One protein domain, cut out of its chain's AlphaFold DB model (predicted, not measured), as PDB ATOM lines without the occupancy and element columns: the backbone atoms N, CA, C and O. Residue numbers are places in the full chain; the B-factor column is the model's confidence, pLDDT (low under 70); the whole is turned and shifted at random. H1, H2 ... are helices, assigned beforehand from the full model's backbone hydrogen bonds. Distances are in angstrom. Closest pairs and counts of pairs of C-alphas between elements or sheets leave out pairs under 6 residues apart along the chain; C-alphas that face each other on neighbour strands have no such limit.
ATOM      1  N   VAL A  21      19.960   4.767  17.365       93.56
ATOM      2  CA  VAL A  21      18.562   4.672  17.807       93.56
ATOM      3  C   VAL A  21      18.476   4.703  19.332       93.56
ATOM      4  O   VAL A  21      17.622   5.407  19.863       93.56
ATOM      5  N   ASP A  22      19.380   4.014  20.030       93.06
ATOM      6  CA  ASP A  22      19.401   3.980  21.496       93.06
ATOM      7  C   ASP A  22      19.689   5.366  22.081       93.06
ATOM      8  O   ASP A  22      19.024   5.792  23.026       93.06
ATOM      9  N   ILE A  23      20.621   6.111  21.474       93.62
ATOM     10  CA  ILE A  23      20.904   7.501  21.858       93.62
ATOM     11  C   ILE A  23      19.672   8.372  21.628       93.62
ATOM     12  O   ILE A  23      19.235   9.069  22.542       93.62
ATOM     13  N   TRP A  24      19.068   8.305  20.437       95.06
ATOM     14  CA  TRP A  24      17.872   9.087  20.124       95.06
ATOM     15  C   TRP A  24      16.741   8.797  21.118       95.06
ATOM     16  O   TRP A  24      16.150   9.723  21.670       95.06
ATOM     17  N   GLN A  25      16.463   7.525  21.409       94.06
ATOM     18  CA  GLN A  25      15.416   7.139  22.357       94.06
ATOM     19  C   GLN A  25      15.728   7.600  23.782       94.06
ATOM     20  O   GLN A  25      14.824   8.069  24.479       94.06
ATOM     21  N   SER A  26      16.989   7.509  24.199       92.06
ATOM     22  CA  SER A  26      17.430   7.907  25.537       92.06
ATOM     23  C   SER A  26      17.279   9.408  25.764       92.06
ATOM     24  O   SER A  26      16.718   9.801  26.786       92.06
ATOM     25  N   LEU A  27      17.645  10.242  24.783       91.56
ATOM     26  CA  LEU A  27      17.440  11.696  24.847       91.56
ATOM     27  C   LEU A  27      15.957  12.052  25.063       91.56
ATOM     28  O   LEU A  27      15.623  12.863  25.924       91.56
ATOM     29  N   HIS A  28      15.038  11.392  24.352       90.94
ATOM     30  CA  HIS A  28      13.596  11.647  24.491       90.94
ATOM     31  C   HIS A  28      12.982  11.013  25.753       90.94
ATOM     32  O   HIS A  28      11.978  11.490  26.289       90.94
ATOM     33  N   ALA A  29      13.542   9.912  26.258       87.44
ATOM     34  CA  ALA A  29      13.160   9.368  27.560       87.44
ATOM     35  C   ALA A  29      13.571  10.321  28.697       87.44
ATOM     36  O   ALA A  29      12.771  10.586  29.598       87.44
ATOM     37  N   SER A  30      14.779  10.881  28.602       82.69
ATOM     38  CA  SER A  30      15.316  11.891  29.515       82.69
ATOM     39  C   SER A  30      14.465  13.164  29.505       82.69
ATOM     40  O   SER A  30      14.038  13.624  30.564       82.69
ATOM     41  N   GLU A  31      14.084  13.658  28.322       83.00
ATOM     42  CA  GLU A  31      13.174  14.801  28.170       83.00
ATOM     43  C   GLU A  31      11.825  14.570  28.856       83.00
ATOM     44  O   GLU A  31      11.375  15.410  29.631       83.00
ATOM     45  N   GLU A  48      22.054  20.171  36.439       54.28
ATOM     46  CA  GLU A  48      23.396  19.760  36.000       54.28
ATOM     47  C   GLU A  48      23.547  18.229  35.882       54.28
ATOM     48  O   GLU A  48      24.238  17.740  34.991       54.28
ATOM     49  N   ASN A  49      22.839  17.456  36.716       49.75
ATOM     50  CA  ASN A  49      22.890  15.989  36.712       49.75
ATOM     51  C   ASN A  49      22.079  15.326  35.583       49.75
ATOM     52  O   ASN A  49      22.389  14.207  35.184       49.75
ATOM     53  N   ALA A  50      21.007  15.962  35.101       54.06
ATOM     54  CA  ALA A  50      20.242  15.437  33.966       54.06
ATOM     55  C   ALA A  50      20.968  15.730  32.648       54.06
ATOM     56  O   ALA A  50      20.986  14.897  31.746       54.06
ATOM     57  N   ASP A  51      21.608  16.895  32.580       68.00
ATOM     58  CA  ASP A  51      22.341  17.335  31.400       68.00
ATOM     59  C   ASP A  51      23.661  16.561  31.242       68.00
ATOM     60  O   ASP A  51      24.082  16.299  30.118       68.00
ATOM     61  N   SER A  52      24.285  16.110  32.340       75.50
ATOM     62  CA  SER A  52      25.507  15.294  32.283       75.50
ATOM     63  C   SER A  52      25.289  13.927  31.627       75.50
ATOM     64  O   SER A  52      26.104  13.514  30.806       75.50
ATOM     65  N   SER A  53      24.175  13.248  31.921       82.81
ATOM     66  CA  SER A  53      23.857  11.944  31.316       82.81
ATOM     67  C   SER A  53      23.536  12.061  29.823       82.81
ATOM     68  O   SER A  53      24.051  11.284  29.022       82.81
ATOM     69  N   ASP A  54      22.736  13.059  29.431       89.69
ATOM     70  CA  ASP A  54      22.434  13.309  28.014       89.69
ATOM     71  C   ASP A  54      23.705  13.688  27.246       89.69
ATOM     72  O   ASP A  54      23.929  13.228  26.127       89.69
ATOM     73  N   ARG A  55      24.588  14.475  27.866       90.25
ATOM     74  CA  ARG A  55      25.864  14.867  27.272       90.25
ATOM     75  C   ARG A  55      26.819  13.694  27.081       90.25
ATOM     76  O   ARG A  55      27.425  13.607  26.019       90.25
ATOM     77  N   MET A  56      26.891  12.760  28.031       89.88
ATOM     78  CA  MET A  56      27.661  11.520  27.859       89.88
ATOM     79  C   MET A  56      27.192  10.717  26.639       89.88
ATOM     80  O   MET A  56      28.016  10.175  25.910       89.88
ATOM     81  N   LEU A  57      25.881  10.662  26.380       91.88
ATOM     82  CA  LEU A  57      25.351  10.003  25.182       91.88
ATOM     83  C   LEU A  57      25.745  10.752  23.904       91.88
ATOM     84  O   LEU A  57      26.150  10.140  22.919       91.88
ATOM     85  N   LEU A  58      25.647  12.080  23.912       95.06
ATOM     86  CA  LEU A  58      26.004  12.919  22.766       95.06
ATOM     87  C   LEU A  58      27.500  12.837  22.427       95.06
ATOM     88  O   LEU A  58      27.861  12.836  21.251       95.06
ATOM     89  N   GLU A  59      28.363  12.668  23.428       94.12
ATOM     90  CA  GLU A  59      29.807  12.447  23.265       94.12
ATOM     91  C   GLU A  59      30.154  11.145  22.521       94.12
ATOM     92  O   GLU A  59      31.283  10.991  22.058       94.12
ATOM     93  N   MET A  60      29.191  10.239  22.317       93.62
ATOM     94  CA  MET A  60      29.360   9.029  21.499       93.62
ATOM     95  C   MET A  60      29.128   9.261  19.995       93.62
ATOM     96  O   MET A  60      29.479   8.419  19.167       93.62
ATOM     97  N   LEU A  61      28.537  10.396  19.609       95.62
ATOM     98  CA  LEU A  61      28.214  10.735  18.220       95.62
ATOM     99  C   LEU A  61      29.366  11.257  17.326       95.62
ATOM    100  O   LEU A  61      29.168  11.217  16.109       95.62
ATOM    101  N   PRO A  62      30.566  11.670  17.800       95.75
ATOM    102  CA  PRO A  62      31.610  12.241  16.935       95.75
ATOM    103  C   PRO A  62      32.067  11.368  15.764       95.75
ATOM    104  O   PRO A  62      32.587  11.889  14.778       95.75
ATOM    105  N   ALA A  63      31.888  10.046  15.842       91.00
ATOM    106  CA  ALA A  63      32.207   9.124  14.751       91.00
ATOM    107  C   ALA A  63      31.036   8.889  13.777       91.00
ATOM    108  O   ALA A  63      31.253   8.406  12.662       91.00
ATOM    109  N   LEU A  64      29.799   9.213  14.169       95.00
ATOM    110  CA  LEU A  64      28.602   8.988  13.367       95.00
ATOM    111  C   LEU A  64      28.502  10.047  12.258       95.00
ATOM    112  O   LEU A  64      28.393  11.230  12.576       95.00
ATOM    113  N   PRO A  65      28.475   9.671  10.964       95.94
ATOM    114  CA  PRO A  65      28.239  10.631   9.889       95.94
ATOM    115  C   PRO A  65      26.895  11.333  10.071       95.94
ATOM    116  O   PRO A  65      25.869  10.658  10.191       95.94
ATOM    117  N   VAL A  66      26.880  12.665  10.006       97.00
ATOM    118  CA  VAL A  66      25.667  13.473  10.211       97.00
ATOM    119  C   VAL A  66      24.501  13.004   9.334       97.00
ATOM    120  O   VAL A  66      23.370  12.915   9.802       97.00
ATOM    121  N   ARG A  67      24.768  12.572   8.094       96.19
ATOM    122  CA  ARG A  67      23.743  12.038   7.181       96.19
ATOM    123  C   ARG A  67      22.973  10.845   7.760       96.19
ATOM    124  O   ARG A  67      21.777  10.726   7.531       96.19
ATOM    125  N   ARG A  68      23.633   9.970   8.521       95.81
ATOM    126  CA  ARG A  68      22.974   8.820   9.163       95.81
ATOM    127  C   ARG A  68      22.038   9.264  10.280       95.81
ATOM    128  O   ARG A  68      20.979   8.668  10.448       95.81
ATOM    129  N   TRP A  69      22.416  10.310  11.008       97.50
ATOM    130  CA  TRP A  69      21.544  10.928  12.000       97.50
ATOM    131  C   TRP A  69      20.354  11.635  11.340       97.50
ATOM    132  O   TRP A  69      19.225  11.454  11.779       97.50
ATOM    133  N   PHE A  70      20.573  12.337  10.220       96.44
ATOM    134  CA  PHE A  70      19.491  12.877   9.386       96.44
ATOM    135  C   PHE A  70      18.502  11.789   8.950       96.44
ATOM    136  O   PHE A  70      17.300  11.963   9.123       96.44
ATOM    137  N   ASP A  71      18.987  10.667   8.410       96.12
ATOM    138  CA  ASP A  71      18.129   9.554   7.980       96.12
ATOM    139  C   ASP A  71      17.301   9.000   9.153       96.12
ATOM    140  O   ASP A  71      16.107   8.734   8.999       96.12
ATOM    141  N   LEU A  72      17.909   8.883  10.340       96.38
ATOM    142  CA  LEU A  72      17.209   8.496  11.563       96.38
ATOM    143  C   LEU A  72      16.113   9.505  11.929       96.38
ATOM    144  O   LEU A  72      14.971   9.102  12.127       96.38
ATOM    145  N   CYS A  73      16.422  10.800  11.985       97.06
ATOM    146  CA  CYS A  73      15.443  11.838  12.314       97.06
ATOM    147  C   CYS A  73      14.327  11.952  11.263       97.06
ATOM    148  O   CYS A  73      13.177  12.181  11.622       97.06
ATOM    149  N   ASN A  74      14.619  11.715   9.983       96.38
ATOM    150  CA  ASN A  74      13.601  11.639   8.933       96.38
ATOM    151  C   ASN A  74      12.634  10.464   9.147       96.38
ATOM    152  O   ASN A  74      11.445  10.596   8.866       96.38
ATOM    153  N   GLY A  75      13.128   9.322   9.638       95.56
ATOM    154  CA  GLY A  75      12.304   8.146   9.924       95.56
ATOM    155  C   GLY A  75      11.556   8.217  11.258       95.56
ATOM    156  O   GLY A  75      10.403   7.804  11.338       95.56
ATOM    157  N   ALA A  76      12.201   8.731  12.306       94.31
ATOM    158  CA  ALA A  76      11.662   8.791  13.665       94.31
ATOM    159  C   ALA A  76      10.832  10.058  13.943       94.31
ATOM    160  O   ALA A  76      10.029  10.074  14.875       94.31
ATOM    161  N   GLY A  77      11.013  11.104  13.136       95.56
ATOM    162  CA  GLY A  77      10.444  12.433  13.336       95.56
ATOM    163  C   GLY A  77      11.478  13.436  13.855       95.56
ATOM    164  O   GLY A  77      12.300  13.134  14.725       95.56
ATOM    165  N   TRP A  78      11.421  14.656  13.315       96.62
ATOM    166  CA  TRP A  78      12.287  15.756  13.729       96.62
ATOM    167  C   TRP A  78      11.838  16.364  15.055       96.62
ATOM    168  O   TRP A  78      10.677  16.728  15.231       96.62
ATOM    169  N   THR A  79      12.798  16.533  15.960       96.38
ATOM    170  CA  THR A  79      12.655  17.264  17.221       96.38
ATOM    171  C   THR A  79      13.863  18.174  17.407       96.38
ATOM    172  O   THR A  79      14.906  17.975  16.779       96.38
ATOM    173  N   VAL A  80      13.760  19.159  18.295       95.44
ATOM    174  CA  VAL A  80      14.906  20.022  18.619       95.44
ATOM    175  C   VAL A  80      16.031  19.279  19.346       95.44
ATOM    176  O   VAL A  80      17.181  19.684  19.219       95.44
ATOM    177  N   LEU A  81      15.744  18.165  20.031       95.25
ATOM    178  CA  LEU A  81      16.770  17.280  20.604       95.25
ATOM    179  C   LEU A  81      17.539  16.538  19.512       95.25
ATOM    180  O   LEU A  81      18.769  16.523  19.517       95.25
ATOM    181  N   GLY A  82      16.814  15.981  18.535       96.62
ATOM    182  CA  GLY A  82      17.425  15.417  17.332       96.62
ATOM    183  C   GLY A  82      18.250  16.463  16.579       96.62
ATOM    184  O   GLY A  82      19.353  16.162  16.132       96.62
ATOM    185  N   GLY A  83      17.755  17.702  16.517       97.38
ATOM    186  CA  GLY A  83      18.471  18.848  15.966       97.38
ATOM    187  C   GLY A  83      19.762  19.163  16.717       97.38
ATOM    188  O   GLY A  83      20.814  19.236  16.096       97.38
ATOM    189  N   ALA A  84      19.723  19.299  18.043       97.31
ATOM    190  CA  ALA A  84      20.899  19.606  18.859       97.31
ATOM    191  C   ALA A  84      22.012  18.556  18.702       97.31
ATOM    192  O   ALA A  84      23.186  18.911  18.546       97.31
ATOM    193  N   ALA A  85      21.640  17.274  18.640       97.69
ATOM    194  CA  ALA A  85      22.562  16.158  18.440       97.69
ATOM    195  C   ALA A  85      23.346  16.217  17.111       97.69
ATOM    196  O   ALA A  85      24.444  15.664  17.029       97.69
ATOM    197  N   LEU A  86      22.858  16.945  16.095       98.12
ATOM    198  CA  LEU A  86      23.594  17.151  14.839       98.12
ATOM    199  C   LEU A  86      24.967  17.784  15.084       98.12
ATOM    200  O   LEU A  86      25.934  17.377  14.453       98.12
ATOM    201  N   SER A  87      25.080  18.712  16.039       97.88
ATOM    202  CA  SER A  87      26.351  19.385  16.369       97.88
ATOM    203  C   SER A  87      27.427  18.470  16.973       97.88
ATOM    204  O   SER A  87      28.587  18.871  17.090       97.88
ATOM    205  N   TRP A  88      27.056  17.248  17.355       97.88
ATOM    206  CA  TRP A  88      27.967  16.231  17.877       97.88
ATOM    207  C   TRP A  88      28.368  15.197  16.829       97.88
ATOM    208  O   TRP A  88      29.340  14.477  17.030       97.88
ATOM    209  N   CYS A  89      27.635  15.110  15.719       98.00
ATOM    210  CA  CYS A  89      27.915  14.153  14.660       98.00
ATOM    211  C   CYS A  89      29.154  14.553  13.850       98.00
ATOM    212  O   CYS A  89      29.481  15.733  13.694       98.00
ATOM    213  N   LYS A  90      29.798  13.563  13.232       97.00
ATOM    214  CA  LYS A  90      30.849  13.798  12.242       97.00
ATOM    215  C   LYS A  90      30.294  14.628  11.085       97.00
ATOM    216  O   LYS A  90      29.279  14.251  10.500       97.00
ATOM    217  N   GLU A  91      31.001  15.704  10.733       96.75
ATOM    218  CA  GLU A  91      30.615  16.669   9.684       96.75
ATOM    219  C   GLU A  91      29.333  17.458   9.996       96.75
ATOM    220  O   GLU A  91      28.873  18.230   9.158       96.75
ATOM    221  N   GLY A  92      28.764  17.299  11.193       96.19
ATOM    222  CA  GLY A  92      27.635  18.097  11.635       96.19
ATOM    223  C   GLY A  92      28.049  19.533  11.929       96.19
ATOM    224  O   GLY A  92      29.168  19.804  12.369       96.19
ATOM    225  N   SER A  93      27.141  20.469  11.677       96.56
ATOM    226  CA  SER A  93      27.392  21.888  11.884       96.56
ATOM    227  C   SER A  93      26.339  22.526  12.778       96.56
ATOM    228  O   SER A  93      25.188  22.096  12.854       96.56
ATOM    229  N   LEU A  94      26.712  23.637  13.415       97.56
ATOM    230  CA  LEU A  94      25.749  24.482  14.115       97.56
ATOM    231  C   LEU A  94      24.684  25.044  13.155       97.56
ATOM    232  O   LEU A  94      23.549  25.267  13.560       97.56
ATOM    233  N   GLY A  95      25.020  25.223  11.872       97.94
ATOM    234  CA  GLY A  95      24.064  25.625  10.841       97.94
ATOM    235  C   GLY A  95      22.904  24.638  10.694       97.94
ATOM    236  O   GLY A  95      21.757  25.076  10.603       97.94
ATOM    237  N   ASP A  96      23.189  23.335  10.756       97.62
ATOM    238  CA  ASP A  96      22.173  22.278  10.679       97.62
ATOM    239  C   ASP A  96      21.237  22.318  11.891       97.62
ATOM    240  O   ASP A  96      20.017  22.247  11.742       97.62
ATOM    241  N   VAL A  97      21.791  22.529  13.090       98.12
ATOM    242  CA  VAL A  97      20.995  22.699  14.315       98.12
ATOM    243  C   VAL A  97      20.041  23.882  14.169       98.12
ATOM    244  O   VAL A  97      18.834  23.745  14.371       98.12
ATOM    245  N   LEU A  98      20.568  25.051  13.791       98.38
ATOM    246  CA  LEU A  98      19.764  26.264  13.654       98.38
ATOM    247  C   LEU A  98      18.692  26.113  12.570       98.38
ATOM    248  O   LEU A  98      17.609  26.677  12.701       98.38
ATOM    249  N   HIS A  99      18.968  25.364  11.501       97.88
ATOM    250  CA  HIS A  99      17.967  25.045  10.488       97.88
ATOM    251  C   HIS A  99      16.793  24.256  11.084       97.88
ATOM    252  O   HIS A  99      15.650  24.661  10.886       97.88
ATOM    253  N   VAL A 100      17.048  23.223  11.895       98.00
ATOM    254  CA  VAL A 100      15.983  22.427  12.537       98.00
ATOM    255  C   VAL A 100      15.081  23.284  13.430       98.00
ATOM    256  O   VAL A 100      13.858  23.200  13.322       98.00
ATOM    257  N   PHE A 101      15.646  24.147  14.281       98.06
ATOM    258  CA  PHE A 101      14.836  25.029  15.138       98.06
ATOM    259  C   PHE A 101      13.942  25.978  14.323       98.06
ATOM    260  O   PHE A 101      12.790  26.210  14.696       98.06
ATOM    261  N   ARG A 102      14.445  26.496  13.194       97.88
ATOM    262  CA  ARG A 102      13.675  27.366  12.292       97.88
ATOM    263  C   ARG A 102      12.555  26.622  11.578       97.88
ATOM    264  O   ARG A 102      11.434  27.120  11.562       97.88
ATOM    265  N   GLU A 103      12.837  25.442  11.032       97.75
ATOM    266  CA  GLU A 103      11.832  24.621  10.341       97.75
ATOM    267  C   GLU A 103      10.686  24.236  11.280       97.75
ATOM    268  O   GLU A 103       9.513  24.331  10.919       97.75
ATOM    269  N   LEU A 104      11.017  23.888  12.527       96.81
ATOM    270  CA  LEU A 104      10.024  23.581  13.556       96.81
ATOM    271  C   LEU A 104       9.349  24.834  14.137       96.81
ATOM    272  O   LEU A 104       8.334  24.711  14.821       96.81
ATOM    273  N   LYS A 105       9.879  26.033  13.858       96.62
ATOM    274  CA  LYS A 105       9.414  27.327  14.390       96.62
ATOM    275  C   LYS A 105       9.363  27.352  15.919       96.62
ATOM    276  O   LYS A 105       8.453  27.930  16.513       96.62
ATOM    277  N   LEU A 106      10.339  26.710  16.556       94.56
ATOM    278  CA  LEU A 106      10.425  26.603  18.010       94.56
ATOM    279  C   LEU A 106      11.491  27.560  18.525       94.56
ATOM    280  O   LEU A 106      12.670  27.428  18.208       94.56
ATOM    281  N   MET A 107      11.066  28.529  19.327       94.44
ATOM    282  CA  MET A 107      11.955  29.498  19.950       94.44
ATOM    283  C   MET A 107      12.237  29.081  21.402       94.44
ATOM    284  O   MET A 107      11.295  28.897  22.178       94.44
ATOM    285  N   PRO A 108      13.513  28.929  21.794       93.94
ATOM    286  CA  PRO A 108      13.880  28.767  23.195       93.94
ATOM    287  C   PRO A 108      13.391  29.925  24.056       93.94
ATOM    288  O   PRO A 108      13.495  31.085  23.668       93.94
ATOM    289  N   GLU A 109      12.880  29.596  25.237       90.12
ATOM    290  CA  GLU A 109      12.474  30.554  26.266       90.12
ATOM    291  C   GLU A 109      12.907  30.017  27.631       90.12
ATOM    292  O   GLU A 109      13.006  28.796  27.794       90.12
ATOM    293  N   PRO A 110      13.148  30.888  28.626       88.12
ATOM    294  CA  PRO A 110      13.588  30.443  29.939       88.12
ATOM    295  C   PRO A 110      12.646  29.391  30.546       88.12
ATOM    296  O   PRO A 110      11.464  29.646  30.766       88.12
ATOM    297  N   GLY A 111      13.188  28.220  30.858       80.25
ATOM    298  CA  GLY A 111      12.505  27.089  31.466       80.25
ATOM    299  C   GLY A 111      11.707  26.205  30.506       80.25
ATOM    300  O   GLY A 111      11.089  25.250  30.966       80.25
ATOM    301  N   ASN A 112      11.671  26.457  29.198       85.94
ATOM    302  CA  ASN A 112      10.947  25.558  28.298       85.94
ATOM    303  C   ASN A 112      11.816  24.373  27.829       85.94
ATOM    304  O   ASN A 112      13.040  24.362  27.969       85.94
ATOM    305  N   ALA A 113      11.174  23.354  27.252       85.81
ATOM    306  CA  ALA A 113      11.873  22.178  26.725       85.81
ATOM    307  C   ALA A 113      12.872  22.530  25.604       85.81
ATOM    308  O   ALA A 113      13.867  21.836  25.400       85.81
ATOM    309  N   TRP A 114      12.646  23.637  24.894       91.50
ATOM    310  CA  TRP A 114      13.492  24.084  23.790       91.50
ATOM    311  C   TRP A 114      14.792  24.732  24.279       91.50
ATOM    312  O   TRP A 114      15.822  24.576  23.629       91.50
ATOM    313  N   GLU A 115      14.775  25.405  25.435       90.81
ATOM    314  CA  GLU A 115      15.989  25.865  26.117       90.81
ATOM    315  C   GLU A 115      16.860  24.677  26.523       90.81
ATOM    316  O   GLU A 115      18.056  24.688  26.238       90.81
ATOM    317  N   ARG A 116      16.264  23.623  27.096       88.56
ATOM    318  CA  ARG A 116      16.980  22.374  27.399       88.56
ATOM    319  C   ARG A 116      17.583  21.754  26.139       88.56
ATOM    320  O   ARG A 116      18.741  21.365  26.136       88.56
ATOM    321  N   ALA A 117      16.825  21.653  25.053       93.25
ATOM    322  CA  ALA A 117      17.376  21.099  23.820       93.25
ATOM    323  C   ALA A 117      18.554  21.936  23.293       93.25
ATOM    324  O   ALA A 117      19.563  21.382  22.868       93.25
ATOM    325  N   ALA A 118      18.457  23.267  23.365       95.62
ATOM    326  CA  ALA A 118      19.551  24.151  22.984       95.62
ATOM    327  C   ALA A 118      20.779  24.005  23.902       95.62
ATOM    328  O   ALA A 118      21.901  24.062  23.404       95.62
ATOM    329  N   SER A 119      20.605  23.759  25.207       92.94
ATOM    330  CA  SER A 119      21.724  23.547  26.143       92.94
ATOM    331  C   SER A 119      22.531  22.274  25.867       92.94
ATOM    332  O   SER A 119      23.681  22.171  26.294       92.94
ATOM    333  N   LEU A 120      21.963  21.330  25.109       94.81
ATOM    334  CA  LEU A 120      22.627  20.102  24.670       94.81
ATOM    335  C   LEU A 120      23.435  20.265  23.374       94.81
ATOM    336  O   LEU A 120      24.037  19.301  22.902       94.81
ATOM    337  N   ILE A 121      23.476  21.456  22.774       96.94
ATOM    338  CA  ILE A 121      24.333  21.725  21.613       96.94
ATOM    339  C   ILE A 121      25.804  21.575  22.015       96.94
ATOM    340  O   ILE A 121      26.213  22.016  23.086       96.94
ATOM    341  N   ASN A 122      26.610  20.977  21.136       96.88
ATOM    342  CA  ASN A 122      28.042  20.792  21.340       96.88
ATOM    343  C   ASN A 122      28.734  22.140  21.601       96.88
ATOM    344  O   ASN A 122      28.805  22.968  20.684       96.88
ATOM    345  N   PRO A 123      29.307  22.368  22.797       94.94
ATOM    346  CA  PRO A 123      29.908  23.658  23.119       94.94
ATOM    347  C   PRO A 123      31.099  24.020  22.232       94.94
ATOM    348  O   PRO A 123      31.341  25.201  22.005       94.94
ATOM    349  N   ALA A 124      31.804  23.026  21.679       95.06
ATOM    350  CA  ALA A 124      32.917  23.259  20.759       95.06
ATOM    351  C   ALA A 124      32.468  23.824  19.399       95.06
ATOM    352  O   ALA A 124      33.282  24.390  18.675       95.06
ATOM    353  N   ALA A 125      31.186  23.681  19.047       95.06
ATOM    354  CA  ALA A 125      30.623  24.219  17.812       95.06
ATOM    355  C   ALA A 125      30.122  25.666  17.961       95.06
ATOM    356  O   ALA A 125      29.784  26.303  16.962       95.06
ATOM    357  N   LEU A 126      30.015  26.175  19.192       96.62
ATOM    358  CA  LEU A 126      29.395  27.462  19.469       96.62
ATOM    359  C   LEU A 126      30.342  28.641  19.151       96.62
ATOM    360  O   LEU A 126      31.546  28.541  19.381       96.62
ATOM    361  N   PRO A 127      29.816  29.787  18.669       96.81
ATOM    362  CA  PRO A 127      30.618  30.988  18.410       96.81
ATOM    363  C   PRO A 127      31.123  31.648  19.710       96.81
ATOM    364  O   PRO A 127      30.902  31.150  20.812       96.81
ATOM    365  N   GLU A 128      31.769  32.809  19.619       96.69
ATOM    366  CA  GLU A 128      32.092  33.613  20.807       96.69
ATOM    367  C   GLU A 128      30.822  34.010  21.582       96.69
ATOM    368  O   GLU A 128      29.790  34.326  20.985       96.69
ATOM    369  N   ASN A 129      30.892  34.038  22.920       96.38
ATOM    370  CA  ASN A 129      29.765  34.428  23.780       96.38
ATOM    371  C   ASN A 129      29.614  35.961  23.887       96.38
ATOM    372  O   ASN A 129      29.611  36.540  24.974       96.38
ATOM    373  N   ARG A 130      29.527  36.629  22.735       97.62
ATOM    374  CA  ARG A 130      29.322  38.077  22.588       97.62
ATOM    375  C   ARG A 130      28.027  38.324  21.841       97.62
ATOM    376  O   ARG A 130      27.810  37.699  20.803       97.62
ATOM    377  N   LEU A 131      27.180  39.231  22.323       97.12
ATOM    378  CA  LEU A 131      25.859  39.456  21.735       97.12
ATOM    379  C   LEU A 131      25.950  39.796  20.239       97.12
ATOM    380  O   LEU A 131      25.188  39.239  19.451       97.12
ATOM    381  N   SER A 132      26.925  40.610  19.825       97.56
ATOM    382  CA  SER A 132      27.158  40.912  18.406       97.56
ATOM    383  C   SER A 132      27.450  39.660  17.560       97.56
ATOM    384  O   SER A 132      26.867  39.487  16.488       97.56
ATOM    385  N   ALA A 133      28.293  38.748  18.058       97.94
ATOM    386  CA  ALA A 133      28.645  37.499  17.388       97.94
ATOM    387  C   ALA A 133      27.453  36.536  17.322       97.94
ATOM    388  O   ALA A 133      27.207  35.924  16.281       97.94
ATOM    389  N   LEU A 134      26.672  36.443  18.406       98.06
ATOM    390  CA  LEU A 134      25.458  35.628  18.440       98.06
ATOM    391  C   LEU A 134      24.410  36.151  17.451       98.06
ATOM    392  O   LEU A 134      23.802  35.356  16.743       98.06
ATOM    393  N   MET A 135      24.228  37.472  17.349       97.38
ATOM    394  CA  MET A 135      23.326  38.093  16.370       97.38
ATOM    395  C   MET A 135      23.785  37.851  14.930       97.38
ATOM    396  O   MET A 135      22.981  37.450  14.088       97.38
ATOM    397  N   ALA A 136      25.077  38.033  14.653       96.88
ATOM    398  CA  ALA A 136      25.638  37.815  13.325       96.88
ATOM    399  C   ALA A 136      25.513  36.350  12.873       96.88
ATOM    400  O   ALA A 136      25.141  36.080  11.730       96.88
ATOM    401  N   PHE A 137      25.791  35.398  13.768       97.12
ATOM    402  CA  PHE A 137      25.701  33.972  13.459       97.12
ATOM    403  C   PHE A 137      24.248  33.475  13.429       97.12
ATOM    404  O   PHE A 137      23.864  32.708  12.544       97.12
ATOM    405  N   GLY A 138      23.437  33.923  14.390       96.69
ATOM    406  CA  GLY A 138      22.037  33.543  14.550       96.69
ATOM    407  C   GLY A 138      21.150  34.023  13.405       96.69
ATOM    408  O   GLY A 138      20.221  33.306  13.049       96.69
ATOM    409  N   LYS A 139      21.471  35.166  12.779       95.75
ATOM    410  CA  LYS A 139      20.778  35.808  11.636       95.75
ATOM    411  C   LYS A 139      19.323  36.229  11.871       95.75
ATOM    412  O   LYS A 139      18.860  37.152  11.210       95.75
ATOM    413  N   ASP A 140      18.617  35.574  12.780       96.25
ATOM    414  CA  ASP A 140      17.234  35.827  13.154       96.25
ATOM    415  C   ASP A 140      17.006  35.558  14.648       96.25
ATOM    416  O   ASP A 140      17.899  35.135  15.384       96.25
ATOM    417  N   GLU A 141      15.789  35.838  15.103       96.31
ATOM    418  CA  GLU A 141      15.397  35.775  16.510       96.31
ATOM    419  C   GLU A 141      15.496  34.355  17.075       96.31
ATOM    420  O   GLU A 141      16.047  34.166  18.158       96.31
ATOM    421  N   ILE A 142      15.036  33.350  16.318       97.94
ATOM    422  CA  ILE A 142      15.128  31.939  16.714       97.94
ATOM    423  C   ILE A 142      16.595  31.553  16.882       97.94
ATOM    424  O   ILE A 142      16.970  31.018  17.925       97.94
ATOM    425  N   GLY A 143      17.440  31.855  15.895       98.00
ATOM    426  CA  GLY A 143      18.854  31.524  15.943       98.00
ATOM    427  C   GLY A 143      19.561  32.186  17.119       98.00
ATOM    428  O   GLY A 143      20.313  31.525  17.831       98.00
ATOM    429  N   VAL A 144      19.277  33.461  17.389       98.00
ATOM    430  CA  VAL A 144      19.836  34.170  18.549       98.00
ATOM    431  C   VAL A 144      19.378  33.537  19.865       98.00
ATOM    432  O   VAL A 144      20.217  33.276  20.729       98.00
ATOM    433  N   CYS A 145      18.088  33.221  20.011       98.00
ATOM    434  CA  CYS A 145      17.562  32.539  21.195       98.00
ATOM    435  C   CYS A 145      18.235  31.178  21.423       98.00
ATOM    436  O   CYS A 145      18.630  30.883  22.548       98.00
ATOM    437  N   VAL A 146      18.433  30.379  20.368       98.12
ATOM    438  CA  VAL A 146      19.146  29.088  20.440       98.12
ATOM    439  C   VAL A 146      20.572  29.276  20.937       98.12
ATOM    440  O   VAL A 146      20.998  28.589  21.862       98.12
ATOM    441  N   LEU A 147      21.309  30.233  20.377       98.06
ATOM    442  CA  LEU A 147      22.705  30.459  20.748       98.06
ATOM    443  C   LEU A 147      22.871  30.983  22.180       98.06
ATOM    444  O   LEU A 147      23.861  30.652  22.830       98.06
ATOM    445  N   ILE A 148      21.926  31.784  22.678       96.94
ATOM    446  CA  ILE A 148      21.912  32.235  24.079       96.94
ATOM    447  C   ILE A 148      21.492  31.088  25.006       96.94
ATOM    448  O   ILE A 148      22.025  30.956  26.105       96.94
ATOM    449  N   ALA A 149      20.541  30.252  24.587       95.19
ATOM    450  CA  ALA A 149      20.092  29.080  25.336       95.19
ATOM    451  C   ALA A 149      21.130  27.958  25.423       95.19
ATOM    452  O   ALA A 149      21.140  27.215  26.399       95.19
ATOM    453  N   ALA A 150      22.059  27.894  24.472       95.38
ATOM    454  CA  ALA A 150      23.136  26.913  24.466       95.38
ATOM    455  C   ALA A 150      24.193  27.099  25.573       95.38
ATOM    456  O   ALA A 150      25.100  26.278  25.697       95.38
ATOM    457  N   ARG A 151      24.124  28.178  26.367       91.56
ATOM    458  CA  ARG A 151      25.068  28.462  27.460       91.56
ATOM    459  C   ARG A 151      24.329  28.903  28.712       91.56
ATOM    460  O   ARG A 151      23.249  29.476  28.625       91.56
ATOM    461  N   GLN A 152      24.945  28.691  29.872       87.38
ATOM    462  CA  GLN A 152      24.467  29.259  31.137       87.38
ATOM    463  C   GLN A 152      24.993  30.675  31.388       87.38
ATOM    464  O   GLN A 152      24.325  31.478  32.042       87.38
ATOM    465  N   GLU A 153      26.181  30.977  30.870       91.06
ATOM    466  CA  GLU A 153      26.848  32.265  31.028       91.06
ATOM    467  C   GLU A 153      26.178  33.349  30.190       91.06
ATOM    468  O   GLU A 153      25.864  33.155  29.009       91.06
ATOM    469  N   ARG A 154      26.004  34.527  30.789       93.38
ATOM    470  CA  ARG A 154      25.446  35.687  30.100       93.38
ATOM    471  C   ARG A 154      26.398  36.136  28.989       93.38
ATOM    472  O   ARG A 154      27.585  36.311  29.270       93.38
ATOM    473  N   PRO A 155      25.908  36.371  27.756       95.81
ATOM    474  CA  PRO A 155      26.753  36.916  26.704       95.81
ATOM    475  C   PRO A 155      27.258  38.306  27.089       95.81
ATOM    476  O   PRO A 155      26.536  39.096  27.705       95.81
ATOM    477  N   ALA A 156      28.477  38.634  26.670       96.62
ATOM    478  CA  ALA A 156      28.975  39.997  26.770       96.62
ATOM    479  C   ALA A 156      28.088  40.927  25.926       96.62
ATOM    480  O   ALA A 156      27.891  40.693  24.731       96.62
ATOM    481  N   LEU A 157      27.547  41.975  26.551       96.00
ATOM    482  CA  LEU A 157      26.714  42.979  25.888       96.00
ATOM    483  C   LEU A 157      27.610  44.026  25.223       96.00
ATOM    484  O   LEU A 157      27.793  45.129  25.723       96.00
ATOM    485  N   ASP A 158      28.209  43.642  24.102       96.62
ATOM    486  CA  ASP A 158      29.197  44.417  23.347       96.62
ATOM    487  C   ASP A 158      28.581  45.275  22.229       96.62
ATOM    488  O   ASP A 158      29.244  45.632  21.255       96.62
ATOM    489  N   VAL A 159      27.298  45.596  22.372       94.31
ATOM    490  CA  VAL A 159      26.518  46.431  21.455       94.31
ATOM    491  C   VAL A 159      25.911  47.612  22.222       94.31
ATOM    492  O   VAL A 159      25.759  47.526  23.445       94.31
ATOM    493  N   PRO A 160      25.548  48.720  21.549       96.06
ATOM    494  CA  PRO A 160      24.931  49.868  22.208       96.06
ATOM    495  C   PRO A 160      23.671  49.493  23.003       96.06
ATOM    496  O   PRO A 160      22.885  48.643  22.580       96.06
ATOM    497  N   SER A 161      23.435  50.169  24.130       92.50
ATOM    498  CA  SER A 161      22.283  49.908  25.010       92.50
ATOM    499  C   SER A 161      20.934  50.061  24.302       92.50
ATOM    500  O   SER A 161      20.010  49.303  24.583       92.50
ATOM    501  N   GLU A 162      20.829  50.981  23.343       94.75
ATOM    502  CA  GLU A 162      19.646  51.151  22.490       94.75
ATOM    503  C   GLU A 162      19.349  49.896  21.662       94.75
ATOM    504  O   GLU A 162      18.197  49.490  21.533       94.75
ATOM    505  N   GLN A 163      20.391  49.227  21.160       93.75
ATOM    506  CA  GLN A 163      20.245  47.984  20.408       93.75
ATOM    507  C   GLN A 163      19.797  46.836  21.317       93.75
ATOM    508  O   GLN A 163      18.938  46.055  20.921       93.75
ATOM    509  N   VAL A 164      20.311  46.769  22.551       93.19
ATOM    510  CA  VAL A 164      19.838  45.809  23.566       93.19
ATOM    511  C   VAL A 164      18.370  46.070  23.921       93.19
ATOM    512  O   VAL A 164      17.569  45.138  24.001       93.19
ATOM    513  N   ALA A 165      17.990  47.339  24.088       92.19
ATOM    514  CA  ALA A 165      16.616  47.740  24.369       92.19
ATOM    515  C   ALA A 165      15.662  47.414  23.209       92.19
ATOM    516  O   ALA A 165      14.503  47.100  23.459       92.19
ATOM    517  N   ALA A 166      16.145  47.419  21.964       94.00
ATOM    518  CA  ALA A 166      15.366  47.084  20.773       94.00
ATOM    519  C   ALA A 166      15.205  45.571  20.514       94.00
ATOM    520  O   ALA A 166      14.431  45.194  19.635       94.00
ATOM    521  N   LEU A 167      15.902  44.698  21.253       95.31
ATOM    522  CA  LEU A 167      15.765  43.243  21.103       95.31
ATOM    523  C   LEU A 167      14.327  42.773  21.363       95.31
ATOM    524  O   LEU A 167      13.531  43.444  22.021       95.31
ATOM    525  N   LEU A 168      13.981  41.573  20.905       95.19
ATOM    526  CA  LEU A 168      12.703  40.985  21.291       95.19
ATOM    527  C   LEU A 168      12.637  40.676  22.797       95.19
ATOM    528  O   LEU A 168      13.660  40.332  23.399       95.19
ATOM    529  N   PRO A 169      11.432  40.715  23.404       94.50
ATOM    530  CA  PRO A 169      11.235  40.324  24.797       94.50
ATOM    531  C   PRO A 169      11.809  38.944  25.133       94.50
ATOM    532  O   PRO A 169      12.479  38.818  26.151       94.50
ATOM    533  N   SER A 170      11.627  37.942  24.266       91.44
ATOM    534  CA  SER A 170      12.137  36.583  24.501       91.44
ATOM    535  C   SER A 170      13.669  36.524  24.518       91.44
ATOM    536  O   SER A 170      14.245  35.856  25.374       91.44
ATOM    537  N   ILE A 171      14.344  37.293  23.652       95.94
ATOM    538  CA  ILE A 171      15.814  37.392  23.649       95.94
ATOM    539  C   ILE A 171      16.299  38.040  24.951       95.94
ATOM    540  O   ILE A 171      17.204  37.515  25.598       95.94
ATOM    541  N   ARG A 172      15.684  39.152  25.374       95.25
ATOM    542  CA  ARG A 172      16.041  39.810  26.645       95.25
ATOM    543  C   ARG A 172      15.803  38.897  27.845       95.25
ATOM    544  O   ARG A 172      16.690  38.770  28.681       95.25
ATOM    545  N   ALA A 173      14.663  38.209  27.887       93.25
ATOM    546  CA  ALA A 173      14.326  37.280  28.961       93.25
ATOM    547  C   ALA A 173      15.348  36.137  29.083       93.25
ATOM    548  O   ALA A 173      15.703  35.749  30.196       93.25
ATOM    549  N   LEU A 174      15.858  35.624  27.954       93.38
ATOM    550  CA  LEU A 174      16.959  34.661  27.953       93.38
ATOM    551  C   LEU A 174      18.258  35.279  28.472       93.38
ATOM    552  O   LEU A 174      18.899  34.681  29.319       93.38
ATOM    553  N   ILE A 175      18.656  36.474  28.028       94.56
ATOM    554  CA  ILE A 175      19.880  37.137  28.528       94.56
ATOM    555  C   ILE A 175      19.812  37.346  30.050       94.56
ATOM    556  O   ILE A 175      20.784  37.096  30.771       94.56
ATOM    557  N   GLU A 176      18.659  37.788  30.550       92.19
ATOM    558  CA  GLU A 176      18.406  38.027  31.973       92.19
ATOM    559  C   GLU A 176      18.383  36.733  32.793       92.19
ATOM    560  O   GLU A 176      18.743  36.751  33.971       92.19
ATOM    561  N   SER A 177      18.004  35.602  32.190       89.31
ATOM    562  CA  SER A 177      18.025  34.299  32.857       89.31
ATOM    563  C   SER A 177      19.415  33.673  32.962       89.31
ATOM    564  O   SER A 177      19.570  32.695  33.694       89.31
ATOM    565  N   ARG A 178      20.427  34.223  32.280       90.38
ATOM    566  CA  ARG A 178      21.815  33.750  32.359       90.38
ATOM    567  C   ARG A 178      22.568  34.286  33.570       90.38
ATOM    568  O   ARG A 178      22.354  35.424  34.008       90.38
TER     569      ARG A 178
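What this domain is: This is residues 21 to 31 and 48 to 178 of the 182 residues of an uncharacterized protein of Phyllobacterium leguminum (UniProt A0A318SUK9). Picture an elongated body of helices in two groups, with H5 and H6 between them, packed on both H4 and H8. At one end H1 and H3 pack on H4, and H2 lies side by side with H1; toward the other end H7 and H10 pack on H8, and the short H9 lies at the far tip. The printed part has 142 residues with ten named helices, H1 to H10 in order, and no named strand; the class is all helix. It is compact, with a radius of gyration of the C-alphas of 14.8 A, and spans 47 by 28 by 24 A.

Where its parts are: Find C-alpha 21 at (18.562, 4.672, 17.807); from there H1 runs 15.5 A to residue 31. After the cut, H2 holds residues 48 to 58, 15.1 A, and H3 residues 66 to 76, 15.2 A. Next come H4, residues 80 to 88, 13.6 A, and H5, residues 94 to 104, 15.8 A, which begins at C-alpha 94 (25.749, 24.482, 14.115). Read on to H6, residues 113 to 119, H7, residues 131 to 138, H8, residues 141 to 149, and H9, residues 161 to 165. H10, residues 169 to 177, ends at C-alpha 177 (18.025, 34.299, 32.857).

How they stand to each other: Begin at H4 and H8, the hubs, touching four helices each. H4 and H5 form a helical hairpin at a shallow tilt of 10 degrees, closest at the C-alphas of Gly 83 and Val 97, 4.9 A. H6 touches H4 at a shallow tilt of 9 degrees, the same way, with C-alphas 81 and 117 closest at 5.0 A. H3 and H4, also a hairpin, only just touch, with 3 pairs of C-alphas within 8 A, closest at Val 66 and Leu 86, 6.3 A. H1 only just touches H4, with 3 such pairs, closest at Trp 24 and Gly 82, 6.9 A. H2 touches H1 at a shallow tilt of 15 degrees, opposite ways; C-alphas 23 and 57 are closest, 6.1 A. Now look at H8. It touches H5 at a steep tilt of 58 degrees, C-alphas 98 and 143 being closest at 5.8 A, and H6 at 65 degrees, also steep, C-alphas 115 and 149 being closest at 5.3 A. H7 touches H8 at a steep tilt of 60 degrees, closest at C-alphas 138 and 144, 4.6 A. H10 touches H8 at a shallow tilt of 8 degrees, the same way, closest at C-alphas 145 and 171, 5.7 A. H9 touches no helix. H4 and H8 are apart. Every O i to N i+4 pair is within hydrogen-bond range in H1, H3 and H5 to H10; H2 has 6 of 7, and H4 2 of 5 beside 5 of 6 O i to N i+3 pairs.

The domain as a whole: The two C-alphas farthest apart, those of Asp 22 and Glu 162, are 47.2 A apart. Residues 32 to 47 are not printed, and C-alphas 31 and 48 are 13.8 A apart across the cut. The links H6 to H7 and H8 to H9 are long. Mean pLDDT of the printed part is 93.4, and residues 48 to 51 are under 70.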